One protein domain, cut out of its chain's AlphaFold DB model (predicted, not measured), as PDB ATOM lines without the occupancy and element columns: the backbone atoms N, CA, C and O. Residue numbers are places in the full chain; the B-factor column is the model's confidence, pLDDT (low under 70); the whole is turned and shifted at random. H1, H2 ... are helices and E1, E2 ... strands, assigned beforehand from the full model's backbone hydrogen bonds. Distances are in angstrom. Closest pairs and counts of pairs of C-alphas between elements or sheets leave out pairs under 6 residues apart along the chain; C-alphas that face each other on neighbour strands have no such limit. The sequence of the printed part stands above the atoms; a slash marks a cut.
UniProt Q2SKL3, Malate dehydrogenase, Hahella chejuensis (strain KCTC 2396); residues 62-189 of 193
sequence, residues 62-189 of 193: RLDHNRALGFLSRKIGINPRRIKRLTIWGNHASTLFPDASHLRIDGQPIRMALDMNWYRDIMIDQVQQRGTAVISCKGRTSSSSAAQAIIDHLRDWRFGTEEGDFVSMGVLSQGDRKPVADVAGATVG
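AT A GLANCE: This is residues 62 to 189 of the 193 residues of the protein "Malate dehydrogenase" of Hahella chejuensis (strain KCTC 2396) (UniProt Q2SKL3). Two small antiparallel hairpins, E1 with E2 and E3 with E4, sit next to each other, and the first half of helix H1 packs on both of them. H2 packs on H1 and E2, H4 crosses the beginning of H1 beside E3, and H3 sits farther out, its centre 17.9 A from the mean of the C-alphas. The printed part has 128 residues with four named helices and four named strands, in the order H1 E1 E2 H2 H3 H4 E3 E4, and its class is mixed, helices and strands. It is compact, with a radius of gyration of the C-alphas of 14.7 A, and its outline is rounded, spanning 39 by 34 by 30 A.

HOW THE PARTS SIT: Begin at E3, residues 167 to 172, and E4, residues 183 to 188, an antiparallel hairpin in which N 186 and O 169 are 2.9 A apart, within hydrogen-bond range. Look next at the other antiparallel hairpin, E1, residues 87 to 89, and E2, residues 97 to 99, where N 99 and O 87 are 2.8 A apart, also within range. The closest C-alphas of E1 and E4 are those of Trp 89 and Gly 185, 4.3 A apart. H1, residues 62 to 76, has its closest C-alpha pair with E3 at Arg 62 and Ser 168, 5.8 A, and with E1 at His 65 and Ile 88, 5.9 A. H4, residues 143 to 159, touches residues 62 to 66 of H1 alone, closest at the C-alphas of Leu 63 and Ala 149, 5.0 A; their lines are about perpendicular at 77 degrees. H2, residues 116 to 128, touches H1 with residues 123 to 128 alone, closest at the C-alphas of Val 127 and Ala 68, 5.9 A, at a steep tilt of 38 degrees, opposite ways. The closest C-alphas of H2 and E2 are those of Ile 124 and Pro 98, 6.3 A apart. H3, residues 130 to 138, meets H2 only through their link and is apart from H4. In H1, H3 and H4 every O i to N i+4 pair is within hydrogen-bond range; in H2, 7 of 9 are.

IN THESE COORDINATES: Find C-alpha 62 at (-70.700, 1.615, -35.346); from there H1 runs 21.1 A. H2 spans 17.3 A, H3 12.0 A and E3 15.2 A. H4 starts at C-alpha 143, (-71.732, 13.710, -40.966), and spans 24.0 A. E4, 13.1 A long, ends at C-alpha 188, (-72.295, -6.792, -28.042).

THE WHOLE: The two farthest C-alphas, Gly 139 and Asp 176, are 41.1 A apart. The printed part has no cut. The link from E2 to H2, residues 100 to 115, is long; there, residues 104 to 105 pair antiparallel with residues 83 to 84. The model's pLDDT is under 70 at residues 111 to 113, 174 to 185 and 187 to 189.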
ATOM      1  N   ARG A  62     -69.701   2.102 -34.383       97.12
ATOM      2  CA  ARG A  62     -70.700   1.615 -35.346       97.12
ATOM      3  C   ARG A  62     -70.472   2.131 -36.766       97.12
ATOM      4  O   ARG A  62     -70.800   1.442 -37.727       97.12
ATOM      5  N   LEU A  63     -69.879   3.315 -36.916       96.44
ATOM      6  CA  LEU A  63     -69.570   3.860 -38.236       96.44
ATOM      7  C   LEU A  63     -68.542   2.990 -38.965       96.44
ATOM      8  O   LEU A  63     -68.725   2.687 -40.143       96.44
ATOM      9  N   ASP A  64     -67.494   2.555 -38.269       96.00
ATOM     10  CA  ASP A  64     -66.451   1.711 -38.857       96.00
ATOM     11  C   ASP A  64     -66.972   0.302 -39.132       96.00
ATOM     12  O   ASP A  64     -66.695  -0.252 -40.193       96.00
ATOM     13  N   HIS A  65     -67.829  -0.222 -38.249       96.56
ATOM     14  CA  HIS A  65     -68.550  -1.476 -38.478       96.56
ATOM     15  C   HIS A  65     -69.380  -1.404 -39.769       96.56
ATOM     16  O   HIS A  65     -69.223  -2.235 -40.663       96.56
ATOM     17  N   ASN A  66     -70.202  -0.363 -39.926       96.94
ATOM     18  CA  ASN A  66     -71.036  -0.173 -41.115       96.94
ATOM     19  C   ASN A  66     -70.188   0.027 -42.391       96.94
ATOM     20  O   ASN A  66     -70.548  -0.458 -43.466       96.94
ATOM     21  N   ARG A  67     -69.044   0.719 -42.295       96.12
ATOM     22  CA  ARG A  67     -68.099   0.876 -43.416       96.12
ATOM     23  C   ARG A  67     -67.507  -0.462 -43.839       96.12
ATOM     24  O   ARG A  67     -67.493  -0.752 -45.034       96.12
ATOM     25  N   ALA A  68     -67.052  -1.261 -42.880       95.12
ATOM     26  CA  ALA A  68     -66.466  -2.570 -43.121       95.12
ATOM     27  C   ALA A  68     -67.482  -3.544 -43.748       95.12
ATOM     28  O   ALA A  68     -67.156  -4.179 -44.751       95.12
ATOM     29  N   LEU A  69     -68.739  -3.560 -43.277       95.38
ATOM     30  CA  LEU A  69     -69.836  -4.278 -43.949       95.38
ATOM     31  C   LEU A  69     -70.011  -3.822 -45.404       95.38
ATOM     32  O   LEU A  69     -70.145  -4.646 -46.306       95.38
ATOM     33  N   GLY A  70     -69.974  -2.511 -45.654       94.69
ATOM     34  CA  GLY A  70     -70.087  -1.956 -47.002       94.69
ATOM     35  C   GLY A  70     -68.928  -2.341 -47.930       94.69
ATOM     36  O   GLY A  70     -69.151  -2.556 -49.120       94.69
ATOM     37  N   PHE A  71     -67.696  -2.426 -47.419       93.06
ATOM     38  CA  PHE A  71     -66.541  -2.896 -48.194       93.06
ATOM     39  C   PHE A  71     -66.643  -4.386 -48.519       93.06
ATOM     40  O   PHE A  71     -66.493  -4.755 -49.683       93.06
ATOM     41  N   LEU A  72     -66.969  -5.214 -47.525       91.81
ATOM     42  CA  LEU A  72     -67.171  -6.651 -47.715       91.81
ATOM     43  C   LEU A  72     -68.283  -6.935 -48.718       91.81
ATOM     44  O   LEU A  72     -68.066  -7.670 -49.674       91.81
ATOM     45  N   SER A  73     -69.433  -6.284 -48.549       93.12
ATOM     46  CA  SER A  73     -70.573  -6.382 -49.460       93.12
ATOM     47  C   SER A  73     -70.184  -6.111 -50.914       93.12
ATOM     48  O   SER A  73     -70.534  -6.899 -51.790       93.12
ATOM     49  N   ARG A  74     -69.407  -5.050 -51.173       92.62
ATOM     50  CA  ARG A  74     -68.918  -4.742 -52.526       92.62
ATOM     51  C   ARG A  74     -67.937  -5.784 -53.052       92.62
ATOM     52  O   ARG A  74     -67.999  -6.107 -54.230       92.62
ATOM     53  N   LYS A  75     -67.042  -6.300 -52.205       90.81
ATOM     54  CA  LYS A  75     -66.042  -7.303 -52.604       90.81
ATOM     55  C   LYS A  75     -66.684  -8.619 -53.040       90.81
ATOM     56  O   LYS A  75     -66.206  -9.223 -53.992       90.81
ATOM     57  N   ILE A  76     -67.731  -9.056 -52.344       89.25
ATOM     58  CA  ILE A  76     -68.355 -10.371 -52.562       89.25
ATOM     59  C   ILE A  76     -69.686 -10.304 -53.325       89.25
ATOM     60  O   ILE A  76     -70.259 -11.342 -53.633       89.25
ATOM     61  N   GLY A  77     -70.202  -9.104 -53.614       91.81
ATOM     62  CA  GLY A  77     -71.449  -8.913 -54.363       91.81
ATOM     63  C   GLY A  77     -72.721  -9.290 -53.594       91.81
ATOM     64  O   GLY A  77     -73.722  -9.655 -54.204       91.81
ATOM     65  N   ILE A  78     -72.704  -9.223 -52.259       91.88
ATOM     66  CA  ILE A  78     -73.821  -9.658 -51.400       91.88
ATOM     67  C   ILE A  78     -74.392  -8.468 -50.636       91.88
ATOM     68  O   ILE A  78     -73.656  -7.579 -50.213       91.88
ATOM     69  N   ASN A  79     -75.712  -8.447 -50.434       94.44
ATOM     70  CA  ASN A  79     -76.379  -7.421 -49.632       94.44
ATOM     71  C   ASN A  79     -75.763  -7.349 -48.214       94.44
ATOM     72  O   ASN A  79     -75.703  -8.389 -47.553       94.44
ATOM     73  N   PRO A  80     -75.370  -6.160 -47.704       93.25
ATOM     74  CA  PRO A  80     -74.769  -6.030 -46.376       93.25
ATOM     75  C   PRO A  80     -75.603  -6.641 -45.244       93.25
ATOM     76  O   PRO A  80     -75.030  -7.135 -44.285       93.25
ATOM     77  N   ARG A  81     -76.940  -6.658 -45.358       92.19
ATOM     78  CA  ARG A  81     -77.842  -7.242 -44.345       92.19
ATOM     79  C   ARG A  81     -77.721  -8.761 -44.209       92.19
ATOM     80  O   ARG A  81     -78.131  -9.317 -43.200       92.19
ATOM     81  N   ARG A  82     -77.190  -9.443 -45.229       93.62
ATOM     82  CA  ARG A  82     -76.933 -10.891 -45.182       93.62
ATOM     83  C   ARG A  82     -75.602 -11.213 -44.506       93.62
ATOM     84  O   ARG A  82     -75.367 -12.372 -44.189       93.62
ATOM     85  N   ILE A  83     -74.744 -10.210 -44.302       93.38
ATOM     86  CA  ILE A  83     -73.434 -10.351 -43.670       93.38
ATOM     87  C   ILE A  83     -73.604 -10.117 -42.170       93.38
ATOM     88  O   ILE A  83     -73.913  -9.009 -41.743       93.38
ATOM     89  N   LYS A  84     -73.376 -11.165 -41.384       94.06
ATOM     90  CA  LYS A  84     -73.509 -11.168 -39.925       94.06
ATOM     91  C   LYS A  84     -72.165 -11.433 -39.260       94.06
ATOM     92  O   LYS A  84     -71.255 -11.989 -39.880       94.06
ATOM     93  N   ARG A  85     -72.068 -11.108 -37.971       93.19
ATOM     94  CA  ARG A  85     -70.939 -11.416 -37.080       93.19
ATOM     95  C   ARG A  85     -69.611 -10.766 -37.473       93.19
ATOM     96  O   ARG A  85     -68.541 -11.345 -37.275       93.19
ATOM     97  N   LEU A  86     -69.678  -9.555 -38.019       93.12
ATOM     98  CA  LEU A  86     -68.505  -8.705 -38.214       93.12
ATOM     99  C   LEU A  86     -68.168  -7.974 -36.911       93.12
ATOM    100  O   LEU A  86     -69.056  -7.418 -36.266       93.12
ATOM    101  N   THR A  87     -66.885  -7.898 -36.563       93.75
ATOM    102  CA  THR A  87     -66.441  -7.140 -35.385       93.75
ATOM    103  C   THR A  87     -65.487  -6.023 -35.774       93.75
ATOM    104  O   THR A  87     -64.728  -6.147 -36.725       93.75
ATOM    105  N   ILE A  88     -65.510  -4.925 -35.021       94.38
ATOM    106  CA  ILE A  88     -64.448  -3.919 -35.014       94.38
ATOM    107  C   ILE A  88     -63.874  -3.914 -33.607       94.38
ATOM    108  O   ILE A  88     -64.602  -3.625 -32.655       94.38
ATOM    109  N   TRP A  89     -62.589  -4.219 -33.491       92.69
ATOM    110  CA  TRP A  89     -61.855  -4.214 -32.234       92.69
ATOM    111  C   TRP A  89     -61.027  -2.940 -32.075       92.69
ATOM    112  O   TRP A  89     -60.611  -2.318 -33.055       92.69
ATOM    113  N   GLY A  90     -60.729  -2.597 -30.821       89.00
ATOM    114  CA  GLY A  90     -59.772  -1.546 -30.480       89.00
ATOM    115  C   GLY A  90     -60.374  -0.143 -30.438       89.00
ATOM    116  O   GLY A  90     -61.529   0.045 -30.060       89.00
ATOM    117  N   ASN A  91     -59.560   0.855 -30.766       89.12
ATOM    118  CA  ASN A  91     -59.899   2.269 -30.615       89.12
ATOM    119  C   ASN A  91     -60.505   2.833 -31.910       89.12
ATOM    120  O   ASN A  91     -60.082   2.414 -32.984       89.12
ATOM    121  N   HIS A  92     -61.419   3.808 -31.840       88.06
ATOM    122  CA  HIS A  92     -61.863   4.586 -33.004       88.06
ATOM    123  C   HIS A  92     -60.719   5.492 -33.503       88.06
ATOM    124  O   HIS A  92     -60.637   6.685 -33.209       88.06
ATOM    125  N   ALA A  93     -59.763   4.879 -34.193       85.75
ATOM    126  CA  ALA A  93     -58.530   5.480 -34.675       85.75
ATOM    127  C   ALA A  93     -57.949   4.635 -35.821       85.75
ATOM    128  O   ALA A  93     -58.487   3.592 -36.179       85.75
ATOM    129  N   SER A  94     -56.784   5.033 -36.335       84.19
ATOM    130  CA  SER A  94     -56.002   4.249 -37.303       84.19
ATOM    131  C   SER A  94     -55.551   2.873 -36.793       84.19
ATOM    132  O   SER A  94     -54.997   2.100 -37.557       84.19
ATOM    133  N   THR A  95     -55.770   2.549 -35.517       86.81
ATOM    134  CA  THR A  95     -55.434   1.251 -34.917       86.81
ATOM    135  C   THR A  95     -56.639   0.322 -34.750       86.81
ATOM    136  O   THR A  95     -56.494  -0.745 -34.154       86.81
ATOM    137  N   LEU A  96     -57.827   0.700 -35.244       90.25
ATOM    138  CA  LEU A  96     -58.979  -0.205 -35.267       90.25
ATOM    139  C   LEU A  96     -58.675  -1.455 -36.096       90.25
ATOM    140  O   LEU A  96     -57.931  -1.398 -37.079       90.25
ATOM    141  N   PHE A  97     -59.302  -2.570 -35.726       91.38
ATOM    142  CA  PHE A  97     -59.159  -3.842 -36.428       91.38
ATOM    143  C   PHE A  97     -60.534  -4.402 -36.822       91.38
ATOM    144  O   PHE A  97     -61.281  -4.847 -35.945       91.38
ATOM    145  N   PRO A  98     -60.897  -4.380 -38.117       92.44
ATOM    146  CA  PRO A  98     -62.048  -5.107 -38.630       92.44
ATOM    147  C   PRO A  98     -61.736  -6.600 -38.613       92.44
ATOM    148  O   PRO A  98     -60.762  -7.012 -39.226       92.44
ATOM    149  N   ASP A  99     -62.554  -7.389 -37.928       90.38
ATOM    150  CA  ASP A  99     -62.393  -8.830 -37.753       90.38
ATOM    151  C   ASP A  99     -63.532  -9.593 -38.430       90.38
ATOM    152  O   ASP A  99     -64.702  -9.472 -38.051       90.38
ATOM    153  N   ALA A 100     -63.162 -10.388 -39.435       88.44
ATOM    154  CA  ALA A 100     -64.061 -11.232 -40.215       88.44
ATOM    155  C   ALA A 100     -64.000 -12.727 -39.835       88.44
ATOM    156  O   ALA A 100     -64.627 -13.550 -40.501       88.44
ATOM    157  N   SER A 101     -63.278 -13.110 -38.776       87.06
ATOM    158  CA  SER A 101     -63.066 -14.519 -38.392       87.06
ATOM    159  C   SER A 101     -64.347 -15.278 -38.019       87.06
ATOM    160  O   SER A 101     -64.427 -16.496 -38.183       87.06
ATOM    161  N   HIS A 102     -65.371 -14.564 -37.547       89.81
ATOM    162  CA  HIS A 102     -66.664 -15.129 -37.149       89.81
ATOM    163  C   HIS A 102     -67.792 -14.866 -38.150       89.81
ATOM    164  O   HIS A 102     -68.945 -15.205 -37.863       89.81
ATOM    165  N   LEU A 103     -67.462 -14.281 -39.303       91.06
ATOM    166  CA  LEU A 103     -68.423 -13.796 -40.279       91.06
ATOM    167  C   LEU A 103     -69.315 -14.925 -40.805       91.06
ATOM    168  O   LEU A 103     -68.866 -16.043 -41.083       91.06
ATOM    169  N   ARG A 104     -70.602 -14.614 -40.950       92.00
ATOM    170  CA  ARG A 104     -71.604 -15.516 -41.518       92.00
ATOM    171  C   ARG A 104     -72.368 -14.844 -42.642       92.00
ATOM    172  O   ARG A 104     -72.709 -13.670 -42.533       92.00
ATOM    173  N   ILE A 105     -72.679 -15.610 -43.681       91.25
ATOM    174  CA  ILE A 105     -73.620 -15.215 -44.729       91.25
ATOM    175  C   ILE A 105     -74.732 -16.248 -44.787       91.25
ATOM    176  O   ILE A 105     -74.463 -17.440 -44.889       91.25
ATOM    177  N   ASP A 106     -75.975 -15.786 -44.633       89.00
ATOM    178  CA  ASP A 106     -77.176 -16.636 -44.575       89.00
ATOM    179  C   ASP A 106     -77.033 -17.807 -43.593       89.00
ATOM    180  O   ASP A 106     -77.356 -18.959 -43.873       89.00
ATOM    181  N   GLY A 107     -76.464 -17.508 -42.424       87.69
ATOM    182  CA  GLY A 107     -76.225 -18.481 -41.361       87.69
ATOM    183  C   GLY A 107     -74.980 -19.351 -41.552       87.69
ATOM    184  O   GLY A 107     -74.520 -19.933 -40.565       87.69
ATOM    185  N   GLN A 108     -74.377 -19.384 -42.742       88.88
ATOM    186  CA  GLN A 108     -73.195 -20.194 -43.029       88.88
ATOM    187  C   GLN A 108     -71.901 -19.462 -42.648       88.88
ATOM    188  O   GLN A 108     -71.704 -18.319 -43.070       88.88
ATOM    189  N   PRO A 109     -71.004 -20.078 -41.853       87.94
ATOM    190  CA  PRO A 109     -69.674 -19.533 -41.603       87.94
ATOM    191  C   PRO A 109     -68.892 -19.393 -42.903       87.94
ATOM    192  O   PRO A 109     -68.755 -20.360 -43.651       87.94
ATOM    193  N   ILE A 110     -68.299 -18.224 -43.129       81.00
ATOM    194  CA  ILE A 110     -67.307 -18.088 -44.194       81.00
ATOM    195  C   ILE A 110     -65.957 -18.477 -43.618       81.00
ATOM    196  O   ILE A 110     -65.242 -17.665 -43.037       81.00
ATOM    197  N   ARG A 111     -65.587 -19.744 -43.792       59.69
ATOM    198  CA  ARG A 111     -64.200 -20.164 -43.594       59.69
ATOM    199  C   ARG A 111     -63.394 -19.707 -44.810       59.69
ATOM    200  O   ARG A 111     -63.415 -20.366 -45.837       59.69
ATOM    201  N   MET A 112     -62.733 -18.553 -44.707       56.09
ATOM    202  CA  MET A 112     -61.627 -18.134 -45.592       56.09
ATOM    203  C   MET A 112     -61.880 -18.176 -47.117       56.09
ATOM    204  O   MET A 112     -60.943 -18.346 -47.886       56.09
ATOM    205  N   ALA A 113     -63.107 -17.934 -47.594       61.47
ATOM    206  CA  ALA A 113     -63.321 -17.596 -49.012       61.47
ATOM    207  C   ALA A 113     -62.913 -16.141 -49.341       61.47
ATOM    208  O   ALA A 113     -63.003 -15.699 -50.485       61.47
ATOM    209  N   LEU A 114     -62.490 -15.375 -48.330       71.81
ATOM    210  CA  LEU A 114     -61.903 -14.056 -48.510       71.81
ATOM    211  C   LEU A 114     -60.410 -14.220 -48.778       71.81
ATOM    212  O   LEU A 114     -59.689 -14.797 -47.967       71.81
ATOM    213  N   ASP A 115     -59.961 -13.682 -49.910       84.88
ATOM    214  CA  ASP A 115     -58.545 -13.474 -50.198       84.88
ATOM    215  C   ASP A 115     -57.887 -12.747 -49.014       84.88
ATOM    216  O   ASP A 115     -58.218 -11.598 -48.703       84.88
ATOM    217  N   MET A 116     -56.980 -13.449 -48.330       84.50
ATOM    218  CA  MET A 116     -56.338 -12.961 -47.113       84.50
ATOM    219  C   MET A 116     -55.406 -11.778 -47.372       84.50
ATOM    220  O   MET A 116     -55.248 -10.947 -46.475       84.50
ATOM    221  N   ASN A 117     -54.840 -11.669 -48.577       88.81
ATOM    222  CA  ASN A 117     -54.027 -10.518 -48.964       88.81
ATOM    223  C   ASN A 117     -54.933  -9.299 -49.134       88.81
ATOM    224  O   ASN A 117     -54.691  -8.252 -48.543       88.81
ATOM    225  N   TRP A 118     -56.063  -9.461 -49.832       88.94
ATOM    226  CA  TRP A 118     -57.069  -8.400 -49.911       88.94
ATOM    227  C   TRP A 118     -57.581  -7.988 -48.525       88.94
ATOM    228  O   TRP A 118     -57.719  -6.802 -48.236       88.94
ATOM    229  N   TYR A 119     -57.851  -8.944 -47.639       87.06
ATOM    230  CA  TYR A 119     -58.314  -8.630 -46.292       87.06
ATOM    231  C   TYR A 119     -57.275  -7.828 -45.497       87.06
ATOM    232  O   TYR A 119     -57.595  -6.761 -44.972       87.06
ATOM    233  N   ARG A 120     -56.031  -8.316 -45.426       86.06
ATOM    234  CA  ARG A 120     -54.969  -7.703 -44.622       86.06
ATOM    235  C   ARG A 120     -54.534  -6.351 -45.178       86.06
ATOM    236  O   ARG A 120     -54.459  -5.388 -44.421       86.06
ATOM    237  N   ASP A 121     -54.277  -6.294 -46.478       86.62
ATOM    238  CA  ASP A 121     -53.556  -5.174 -47.083       86.62
ATOM    239  C   ASP A 121     -54.507  -4.126 -47.672       86.62
ATOM    240  O   ASP A 121     -54.114  -2.980 -47.870       86.62
ATOM    241  N   ILE A 122     -55.768  -4.494 -47.939       89.56
ATOM    242  CA  ILE A 122     -56.744  -3.600 -48.580       89.56
ATOM    243  C   ILE A 122     -57.909  -3.287 -47.644       89.56
ATOM    244  O   ILE A 122     -58.204  -2.116 -47.419       89.56
ATOM    245  N   MET A 123     -58.600  -4.287 -47.088       89.44
ATOM    246  CA  MET A 123     -59.808  -4.029 -46.290       89.44
ATOM    247  C   MET A 123     -59.501  -3.228 -45.020       89.44
ATOM    248  O   MET A 123     -60.226  -2.278 -44.720       89.44
ATOM    249  N   ILE A 124     -58.455  -3.602 -44.279       90.69
ATOM    250  CA  ILE A 124     -58.086  -2.923 -43.028       90.69
ATOM    251  C   ILE A 124     -57.764  -1.448 -43.299       90.69
ATOM    252  O   ILE A 124     -58.381  -0.570 -42.689       90.69
ATOM    253  N   ASP A 125     -56.886  -1.177 -44.269       92.00
ATOM    254  CA  ASP A 125     -56.504   0.187 -44.649       92.00
ATOM    255  C   ASP A 125     -57.709   0.993 -45.159       92.00
ATOM    256  O   ASP A 125     -57.981   2.095 -44.681       92.00
ATOM    257  N   GLN A 126     -58.531   0.417 -46.041       92.25
ATOM    258  CA  GLN A 126     -59.705   1.106 -46.577       92.25
ATOM    259  C   GLN A 126     -60.717   1.508 -45.501       92.25
ATOM    260  O   GLN A 126     -61.351   2.564 -45.623       92.25
ATOM    261  N   VAL A 127     -60.900   0.694 -44.457       93.00
ATOM    262  CA  VAL A 127     -61.776   1.045 -43.331       93.00
ATOM    263  C   VAL A 127     -61.154   2.175 -42.512       93.00
ATOM    264  O   VAL A 127     -61.843   3.166 -42.250       93.00
ATOM    265  N   GLN A 128     -59.867   2.069 -42.174       90.81
ATOM    266  CA  GLN A 128     -59.131   3.075 -41.400       90.81
ATOM    267  C   GLN A 128     -59.094   4.439 -42.111       90.81
ATOM    268  O   GLN A 128     -59.333   5.475 -41.489       90.81
ATOM    269  N   GLN A 129     -58.893   4.451 -43.430       90.81
ATOM    270  CA  GLN A 129     -58.767   5.670 -44.237       90.81
ATOM    271  C   GLN A 129     -60.101   6.230 -44.740       90.81
ATOM    272  O   GLN A 129     -60.144   7.294 -45.367       90.81
ATOM    273  N   ARG A 130     -61.233   5.559 -44.478       90.44
ATOM    274  CA  ARG A 130     -62.516   5.949 -45.082       90.44
ATOM    275  C   ARG A 130     -62.950   7.365 -44.709       90.44
ATOM    276  O   ARG A 130     -63.576   8.034 -45.530       90.44
ATOM    277  N   GLY A 131     -62.653   7.817 -43.491       86.06
ATOM    278  CA  GLY A 131     -62.941   9.189 -43.060       86.06
ATOM    279  C   GLY A 131     -62.210  10.219 -43.921       86.06
ATOM    280  O   GLY A 131     -62.850  11.098 -44.502       86.06
ATOM    281  N   THR A 132     -60.897  10.043 -44.068       87.25
ATOM    282  CA  THR A 132     -60.020  10.874 -44.902       87.25
ATOM    283  C   THR A 132     -60.474  10.876 -46.358       87.25
ATOM    284  O   THR A 132     -60.629  11.940 -46.953       87.25
ATOM    285  N   ALA A 133     -60.793   9.702 -46.912       88.50
ATOM    286  CA  ALA A 133     -61.275   9.574 -48.285       88.50
ATOM    287  C   ALA A 133     -62.587  10.344 -48.524       88.50
ATOM    288  O   ALA A 133     -62.747  10.998 -49.550       88.50
ATOM    289  N   VAL A 134     -63.532  10.316 -47.574       87.94
ATOM    290  CA  VAL A 134     -64.783  11.083 -47.706       87.94
ATOM    291  C   VAL A 134     -64.517  12.586 -47.701       87.94
ATOM    292  O   VAL A 134     -65.106  13.293 -48.517       87.94
ATOM    293  N   ILE A 135     -63.639  13.063 -46.817       88.12
ATOM    294  CA  ILE A 135     -63.270  14.482 -46.748       88.12
ATOM    295  C   ILE A 135     -62.585  14.912 -48.046       88.12
ATOM    296  O   ILE A 135     -62.985  15.915 -48.627       88.12
ATOM    297  N   SER A 136     -61.627  14.123 -48.534       89.00
ATOM    298  CA  SER A 136     -60.920  14.391 -49.789       89.00
ATOM    299  C   SER A 136     -61.878  14.478 -50.983       89.00
ATOM    300  O   SER A 136     -61.784  15.416 -51.767       89.00
ATOM    301  N   CYS A 137     -62.853  13.570 -51.091       89.25
ATOM    302  CA  CYS A 137     -63.794  13.581 -52.215       89.25
ATOM    303  C   CYS A 137     -64.911  14.628 -52.095       89.25
ATOM    304  O   CYS A 137     -65.397  15.111 -53.113       89.25
ATOM    305  N   LYS A 138     -65.404  14.921 -50.883       86.94
ATOM    306  CA  LYS A 138     -66.607  15.757 -50.685       86.94
ATOM    307  C   LYS A 138     -66.320  17.155 -50.138       86.94
ATOM    308  O   LYS A 138     -67.262  17.932 -50.014       86.94
ATOM    309  N   GLY A 139     -65.089  17.441 -49.716       85.69
ATOM    310  CA  GLY A 139     -64.721  18.679 -49.017       85.69
ATOM    311  C   GLY A 139     -65.367  18.841 -47.634       85.69
ATOM    312  O   GLY A 139     -65.249  19.892 -47.014       85.69
ATOM    313  N   ARG A 140     -66.074  17.818 -47.136       84.19
ATOM    314  CA  ARG A 140     -66.793  17.839 -45.855       84.19
ATOM    315  C   ARG A 140     -66.734  16.490 -45.157       84.19
ATOM    316  O   ARG A 140     -66.550  15.448 -45.789       84.19
ATOM    317  N   THR A 141     -66.926  16.512 -43.843       85.94
ATOM    318  CA  THR A 141     -66.914  15.309 -43.007       85.94
ATOM    319  C   THR A 141     -68.073  14.368 -43.342       85.94
ATOM    320  O   THR A 141     -69.076  14.739 -43.955       85.94
ATOM    321  N   SER A 142     -67.952  13.111 -42.916       89.94
ATOM    322  CA  SER A 142     -68.969  12.078 -43.123       89.94
ATOM    323  C   SER A 142     -70.142  12.192 -42.133       89.94
ATOM    324  O   SER A 142     -70.501  11.202 -41.494       89.94
ATOM    325  N   SER A 143     -70.717  13.391 -41.982       90.88
ATOM    326  CA  SER A 143     -71.732  13.710 -40.966       90.88
ATOM    327  C   SER A 143     -72.993  12.854 -41.098       90.88
ATOM    328  O   SER A 143     -73.425  12.262 -40.116       90.88
ATOM    329  N   SER A 144     -73.534  12.686 -42.308       93.38
ATOM    330  CA  SER A 144     -74.748  11.882 -42.526       93.38
ATOM    331  C   SER A 144     -74.556  10.402 -42.180       93.38
ATOM    332  O   SER A 144     -75.407   9.806 -41.531       93.38
ATOM    333  N   SER A 145     -73.428   9.793 -42.566       94.12
ATOM    334  CA  SER A 145     -73.181   8.387 -42.221       94.12
ATOM    335  C   SER A 145     -72.829   8.209 -40.743       94.12
ATOM    336  O   SER A 145     -73.142   7.169 -40.176       94.12
ATOM    337  N   ALA A 146     -72.206   9.211 -40.109       95.12
ATOM    338  CA  ALA A 146     -72.012   9.215 -38.662       95.12
ATOM    339  C   ALA A 146     -73.358   9.293 -37.923       95.12
ATOM    340  O   ALA A 146     -73.589   8.504 -37.015       95.12
ATOM    341  N   ALA A 147     -74.276  10.161 -38.364       97.25
ATOM    342  CA  ALA A 147     -75.628  10.250 -37.814       97.25
ATOM    343  C   ALA A 147     -76.394   8.924 -37.946       97.25
ATOM    344  O   ALA A 147     -76.983   8.458 -36.974       97.25
ATOM    345  N   GLN A 148     -76.310   8.261 -39.105       97.75
ATOM    346  CA  GLN A 148     -76.896   6.929 -39.275       97.75
ATOM    347  C   GLN A 148     -76.296   5.912 -38.296       97.75
ATOM    348  O   GLN A 148     -77.029   5.161 -37.662       97.75
ATOM    349  N   ALA A 149     -74.972   5.914 -38.118       97.62
ATOM    350  CA  ALA A 149     -74.312   5.012 -37.180       97.62
ATOM    351  C   ALA A 149     -74.724   5.259 -35.717       97.62
ATOM    352  O   ALA A 149     -74.797   4.304 -34.946       97.62
ATOM    353  N   ILE A 150     -75.010   6.510 -35.335       98.25
ATOM    354  CA  ILE A 150     -75.561   6.856 -34.014       98.25
ATOM    355  C   ILE A 150     -76.951   6.243 -33.844       98.25
ATOM    356  O   ILE A 150     -77.204   5.582 -32.838       98.25
ATOM    357  N   ILE A 151     -77.831   6.426 -34.835       98.25
ATOM    358  CA  ILE A 151     -79.184   5.855 -34.824       98.25
ATOM    359  C   ILE A 151     -79.106   4.334 -34.696       98.25
ATOM    360  O   ILE A 151     -79.743   3.765 -33.812       98.25
ATOM    361  N   ASP A 152     -78.285   3.684 -35.521       97.50
ATOM    362  CA  ASP A 152     -78.134   2.230 -35.502       97.50
ATOM    363  C   ASP A 152     -77.581   1.732 -34.155       97.50
ATOM    364  O   ASP A 152     -78.056   0.732 -33.618       97.50
ATOM    365  N   HIS A 153     -76.590   2.430 -33.584       97.94
ATOM    366  CA  HIS A 153     -76.018   2.093 -32.278       97.94
ATOM    367  C   HIS A 153     -77.078   2.152 -31.176       97.94
ATOM    368  O   HIS A 153     -77.241   1.192 -30.428       97.94
ATOM    369  N   LEU A 154     -77.802   3.269 -31.073       96.94
ATOM    370  CA  LEU A 154     -78.806   3.460 -30.027       96.94
ATOM    371  C   LEU A 154     -80.000   2.522 -30.206       96.94
ATOM    372  O   LEU A 154     -80.499   1.986 -29.220       96.94
ATOM    373  N   ARG A 155     -80.430   2.289 -31.453       97.06
ATOM    374  CA  ARG A 155     -81.499   1.340 -31.776       97.06
ATOM    375  C   ARG A 155     -81.137  -0.058 -31.296       97.06
ATOM    376  O   ARG A 155     -81.904  -0.638 -30.538       97.06
ATOM    377  N   ASP A 156     -79.973  -0.570 -31.684       96.75
ATOM    378  CA  ASP A 156     -79.594  -1.943 -31.342       96.75
ATOM    379  C   ASP A 156     -79.298  -2.079 -29.840       96.75
ATOM    380  O   ASP A 156     -79.616  -3.098 -29.233       96.75
ATOM    381  N   TRP A 157     -78.784  -1.027 -29.192       95.38
ATOM    382  CA  TRP A 157     -78.611  -1.017 -27.737       95.38
ATOM    383  C   TRP A 157     -79.941  -0.993 -26.970       95.38
ATOM    384  O   TRP A 157     -80.026  -1.505 -25.853       95.38
ATOM    385  N   ARG A 158     -80.976  -0.358 -27.533       94.50
ATOM    386  CA  ARG A 158     -82.292  -0.230 -26.897       94.50
ATOM    387  C   ARG A 158     -83.192  -1.428 -27.163       94.50
ATOM    388  O   ARG A 158     -83.876  -1.861 -26.245       94.50
ATOM    389  N   PHE A 159     -83.229  -1.906 -28.401       95.06
ATOM    390  CA  PHE A 159     -84.209  -2.886 -28.872       95.06
ATOM    391  C   PHE A 159     -83.628  -4.287 -29.068       95.06
ATOM    392  O   PHE A 159     -84.380  -5.218 -29.334       95.06
ATOM    393  N   GLY A 160     -82.315  -4.449 -28.905       93.62
ATOM    394  CA  GLY A 160     -81.634  -5.707 -29.167       93.62
ATOM    395  C   GLY A 160     -81.045  -5.776 -30.576       93.62
ATOM    396  O   GLY A 160     -81.360  -4.973 -31.457       93.62
ATOM    397  N   THR A 161     -80.160  -6.747 -30.780       93.44
ATOM    398  CA  THR A 161     -79.630  -7.104 -32.102       93.44
ATOM    399  C   THR A 161     -80.468  -8.212 -32.726       93.44
ATOM    400  O   THR A 161     -81.178  -8.935 -32.026       93.44
ATOM    401  N   GLU A 162     -80.369  -8.384 -34.045       90.81
ATOM    402  CA  GLU A 162     -80.975  -9.540 -34.706       90.81
ATOM    403  C   GLU A 162     -80.470 -10.858 -34.106       90.81
ATOM    404  O   GLU A 162     -79.305 -10.985 -33.711       90.81
ATOM    405  N   GLU A 163     -81.340 -11.868 -34.085       89.31
ATOM    406  CA  GLU A 163     -80.981 -13.189 -33.585       89.31
ATOM    407  C   GLU A 163     -79.782 -13.769 -34.354       89.31
ATOM    408  O   GLU A 163     -79.681 -13.703 -35.586       89.31
ATOM    409  N   GLY A 164     -78.837 -14.328 -33.594       87.56
ATOM    410  CA  GLY A 164     -77.617 -14.923 -34.127       87.56
ATOM    411  C   GLY A 164     -76.551 -13.924 -34.589       87.56
ATOM    412  O   GLY A 164     -75.499 -14.383 -35.054       87.56
ATOM    413  N   ASP A 165     -76.781 -12.616 -34.433       93.81
ATOM    414  CA  ASP A 165     -75.862 -11.541 -34.815       93.81
ATOM    415  C   ASP A 165     -75.379 -10.700 -33.620       93.81
ATOM    416  O   ASP A 165     -75.910 -10.779 -32.511       93.81
ATOM    417  N   PHE A 166     -74.343  -9.895 -33.851       93.75
ATOM    418  CA  PHE A 166     -73.817  -8.916 -32.906       93.75
ATOM    419  C   PHE A 166     -73.282  -7.688 -33.642       93.75
ATOM    420  O   PHE A 166     -72.922  -7.746 -34.817       93.75
ATOM    421  N   VAL A 167     -73.179  -6.573 -32.922       96.00
ATOM    422  CA  VAL A 167     -72.637  -5.318 -33.457       96.00
ATOM    423  C   VAL A 167     -71.424  -4.854 -32.661       96.00
ATOM    424  O   VAL A 167     -71.212  -5.269 -31.519       96.00
ATOM    425  N   SER A 168     -70.627  -3.973 -33.267       95.62
ATOM    426  CA  SER A 168     -69.470  -3.372 -32.603       95.62
ATOM    427  C   SER A 168     -69.877  -2.142 -31.799       95.62
ATOM    428  O   SER A 168     -70.391  -1.163 -32.353       95.62
ATOM    429  N   MET A 169     -69.573  -2.155 -30.505       96.00
ATOM    430  CA  MET A 169     -69.711  -1.004 -29.612       96.00
ATOM    431  C   MET A 169     -68.402  -0.793 -28.859       96.00
ATOM    432  O   MET A 169     -67.760  -1.762 -28.466       96.00
ATOM    433  N   GLY A 170     -67.991   0.462 -28.670       94.31
ATOM    434  CA  GLY A 170     -66.899   0.766 -27.754       94.31
ATOM    435  C   GLY A 170     -67.440   0.681 -26.339       94.31
ATOM    436  O   GLY A 170     -68.251   1.523 -25.980       94.31
ATOM    437  N   VAL A 171     -67.046  -0.319 -25.558       92.25
ATOM    438  CA  VAL A 171     -67.534  -0.517 -24.182       92.25
ATOM    439  C   VAL A 171     -66.363  -0.627 -23.220       92.25
ATOM    440  O   VAL A 171     -65.258  -0.985 -23.630       92.25
ATOM    441  N   LEU A 172     -66.601  -0.312 -21.946       87.69
ATOM    442  CA  LEU A 172     -65.581  -0.438 -20.910       87.69
ATOM    443  C   LEU A 172     -65.237  -1.914 -20.671       87.69
ATOM    444  O   LEU A 172     -66.066  -2.691 -20.196       87.69
ATOM    445  N   SER A 173     -63.994  -2.277 -20.975       79.94
ATOM    446  CA  SER A 173     -63.410  -3.592 -20.726       79.94
ATOM    447  C   SER A 173     -63.419  -3.915 -19.233       79.94
ATOM    448  O   SER A 173     -62.952  -3.118 -18.420       79.94
ATOM    449  N   GLN A 174     -63.905  -5.110 -18.890       69.00
ATOM    450  CA  GLN A 174     -63.873  -5.661 -17.527       69.00
ATOM    451  C   GLN A 174     -62.631  -6.527 -17.255       69.00
ATOM    452  O   GLN A 174     -62.547  -7.183 -16.225       69.00
ATOM    453  N   GLY A 175     -61.645  -6.520 -18.159       57.59
ATOM    454  CA  GLY A 175     -60.399  -7.274 -17.986       57.59
ATOM    455  C   GLY A 175     -60.340  -8.612 -18.727       57.59
ATOM    456  O   GLY A 175     -59.279  -9.224 -18.761       57.59
ATOM    457  N   ASP A 176     -61.415  -9.023 -19.407       55.06
ATOM    458  CA  ASP A 176     -61.526 -10.346 -20.049       55.06
ATOM    459  C   ASP A 176     -60.447 -10.633 -21.111       55.06
ATOM    460  O   ASP A 176     -60.218 -11.791 -21.463       55.06
ATOM    461  N   ARG A 177     -59.791  -9.592 -21.661       50.12
ATOM    462  CA  ARG A 177     -58.734  -9.733 -22.687       50.12
ATOM    463  C   ARG A 177     -57.521  -8.791 -22.556       50.12
ATOM    464  O   ARG A 177     -56.597  -8.945 -23.350       50.12
ATOM    465  N   LYS A 178     -57.483  -7.848 -21.594       41.16
ATOM    466  CA  LYS A 178     -56.314  -6.987 -21.252       41.16
ATOM    467  C   LYS A 178     -56.419  -6.421 -19.815       41.16
ATOM    468  O   LYS A 178     -57.528  -6.101 -19.403       41.16
ATOM    469  N   PRO A 179     -55.297  -6.196 -19.094       34.34
ATOM    470  CA  PRO A 179     -55.272  -5.807 -17.671       34.34
ATOM    471  C   PRO A 179     -55.572  -4.322 -17.357       34.34
ATOM    472  O   PRO A 179     -55.332  -3.884 -16.237       34.34
ATOM    473  N   VAL A 180     -56.076  -3.524 -18.306       45.47
ATOM    474  CA  VAL A 180     -56.345  -2.085 -18.100       45.47
ATOM    475  C   VAL A 180     -57.792  -1.777 -18.478       45.47
ATOM    476  O   VAL A 180     -58.256  -2.214 -19.532       45.47
ATOM    477  N   ALA A 181     -58.501  -1.030 -17.624       51.62
ATOM    478  CA  ALA A 181     -59.820  -0.494 -17.947       51.62
ATOM    479  C   ALA A 181     -59.699   0.428 -19.171       51.62
ATOM    480  O   ALA A 181     -59.066   1.480 -19.106       51.62
ATOM    481  N   ASP A 182     -60.283   0.009 -20.288       55.69
ATOM    482  CA  ASP A 182     -60.236   0.721 -21.566       55.69
ATOM    483  C   ASP A 182     -61.606   0.637 -22.237       55.69
ATOM    484  O   ASP A 182     -62.323  -0.349 -22.061       55.69
ATOM    485  N   VAL A 183     -61.973   1.655 -23.009       59.06
ATOM    486  CA  VAL A 183     -63.136   1.577 -23.890       59.06
ATOM    487  C   VAL A 183     -62.634   1.048 -25.216       59.06
ATOM    488  O   VAL A 183     -61.954   1.753 -25.953       59.06
ATOM    489  N   ALA A 184     -62.975  -0.188 -25.549       65.94
ATOM    490  CA  ALA A 184     -62.549  -0.802 -26.797       65.94
ATOM    491  C   ALA A 184     -63.755  -1.343 -27.553       65.94
ATOM    492  O   ALA A 184     -64.755  -1.745 -26.956       65.94
ATOM    493  N   GLY A 185     -63.652  -1.344 -28.880       60.09
ATOM    494  CA  GLY A 185     -64.576  -2.072 -29.729       60.09
ATOM    495  C   GLY A 185     -64.646  -3.523 -29.270       60.09
ATOM    496  O   GLY A 185     -63.623  -4.206 -29.218       60.09
ATOM    497  N   ALA A 186     -65.846  -3.954 -28.908       71.19
ATOM    498  CA  ALA A 186     -66.167  -5.321 -28.549       71.19
ATOM    499  C   ALA A 186     -67.475  -5.734 -29.227       71.19
ATOM    500  O   ALA A 186     -68.261  -4.893 -29.682       71.19
ATOM    501  N   THR A 187     -67.705  -7.042 -29.290       68.12
ATOM    502  CA  THR A 187     -68.981  -7.595 -29.732       68.12
ATOM    503  C   THR A 187     -70.011  -7.459 -28.622       68.12
ATOM    504  O   THR A 187     -69.817  -7.944 -27.510       68.12
ATOM    505  N   VAL A 188     -71.139  -6.830 -28.937       67.62
ATOM    506  CA  VAL A 188     -72.295  -6.792 -28.042       67.62
ATOM    507  C   VAL A 188     -73.459  -7.448 -28.769       67.62
ATOM    508  O   VAL A 188     -73.957  -6.933 -29.771       67.62
ATOM    509  N   GLY A 189     -73.864  -8.620 -28.279       58.09
ATOM    510  CA  GLY A 189     -75.179  -9.179 -28.571       58.09
ATOM    511  C   GLY A 189     -76.152  -8.521 -27.609       58.09
ATOM    512  O   GLY A 189     -76.107  -8.794 -26.409       58.09
TER     513      GLY A 189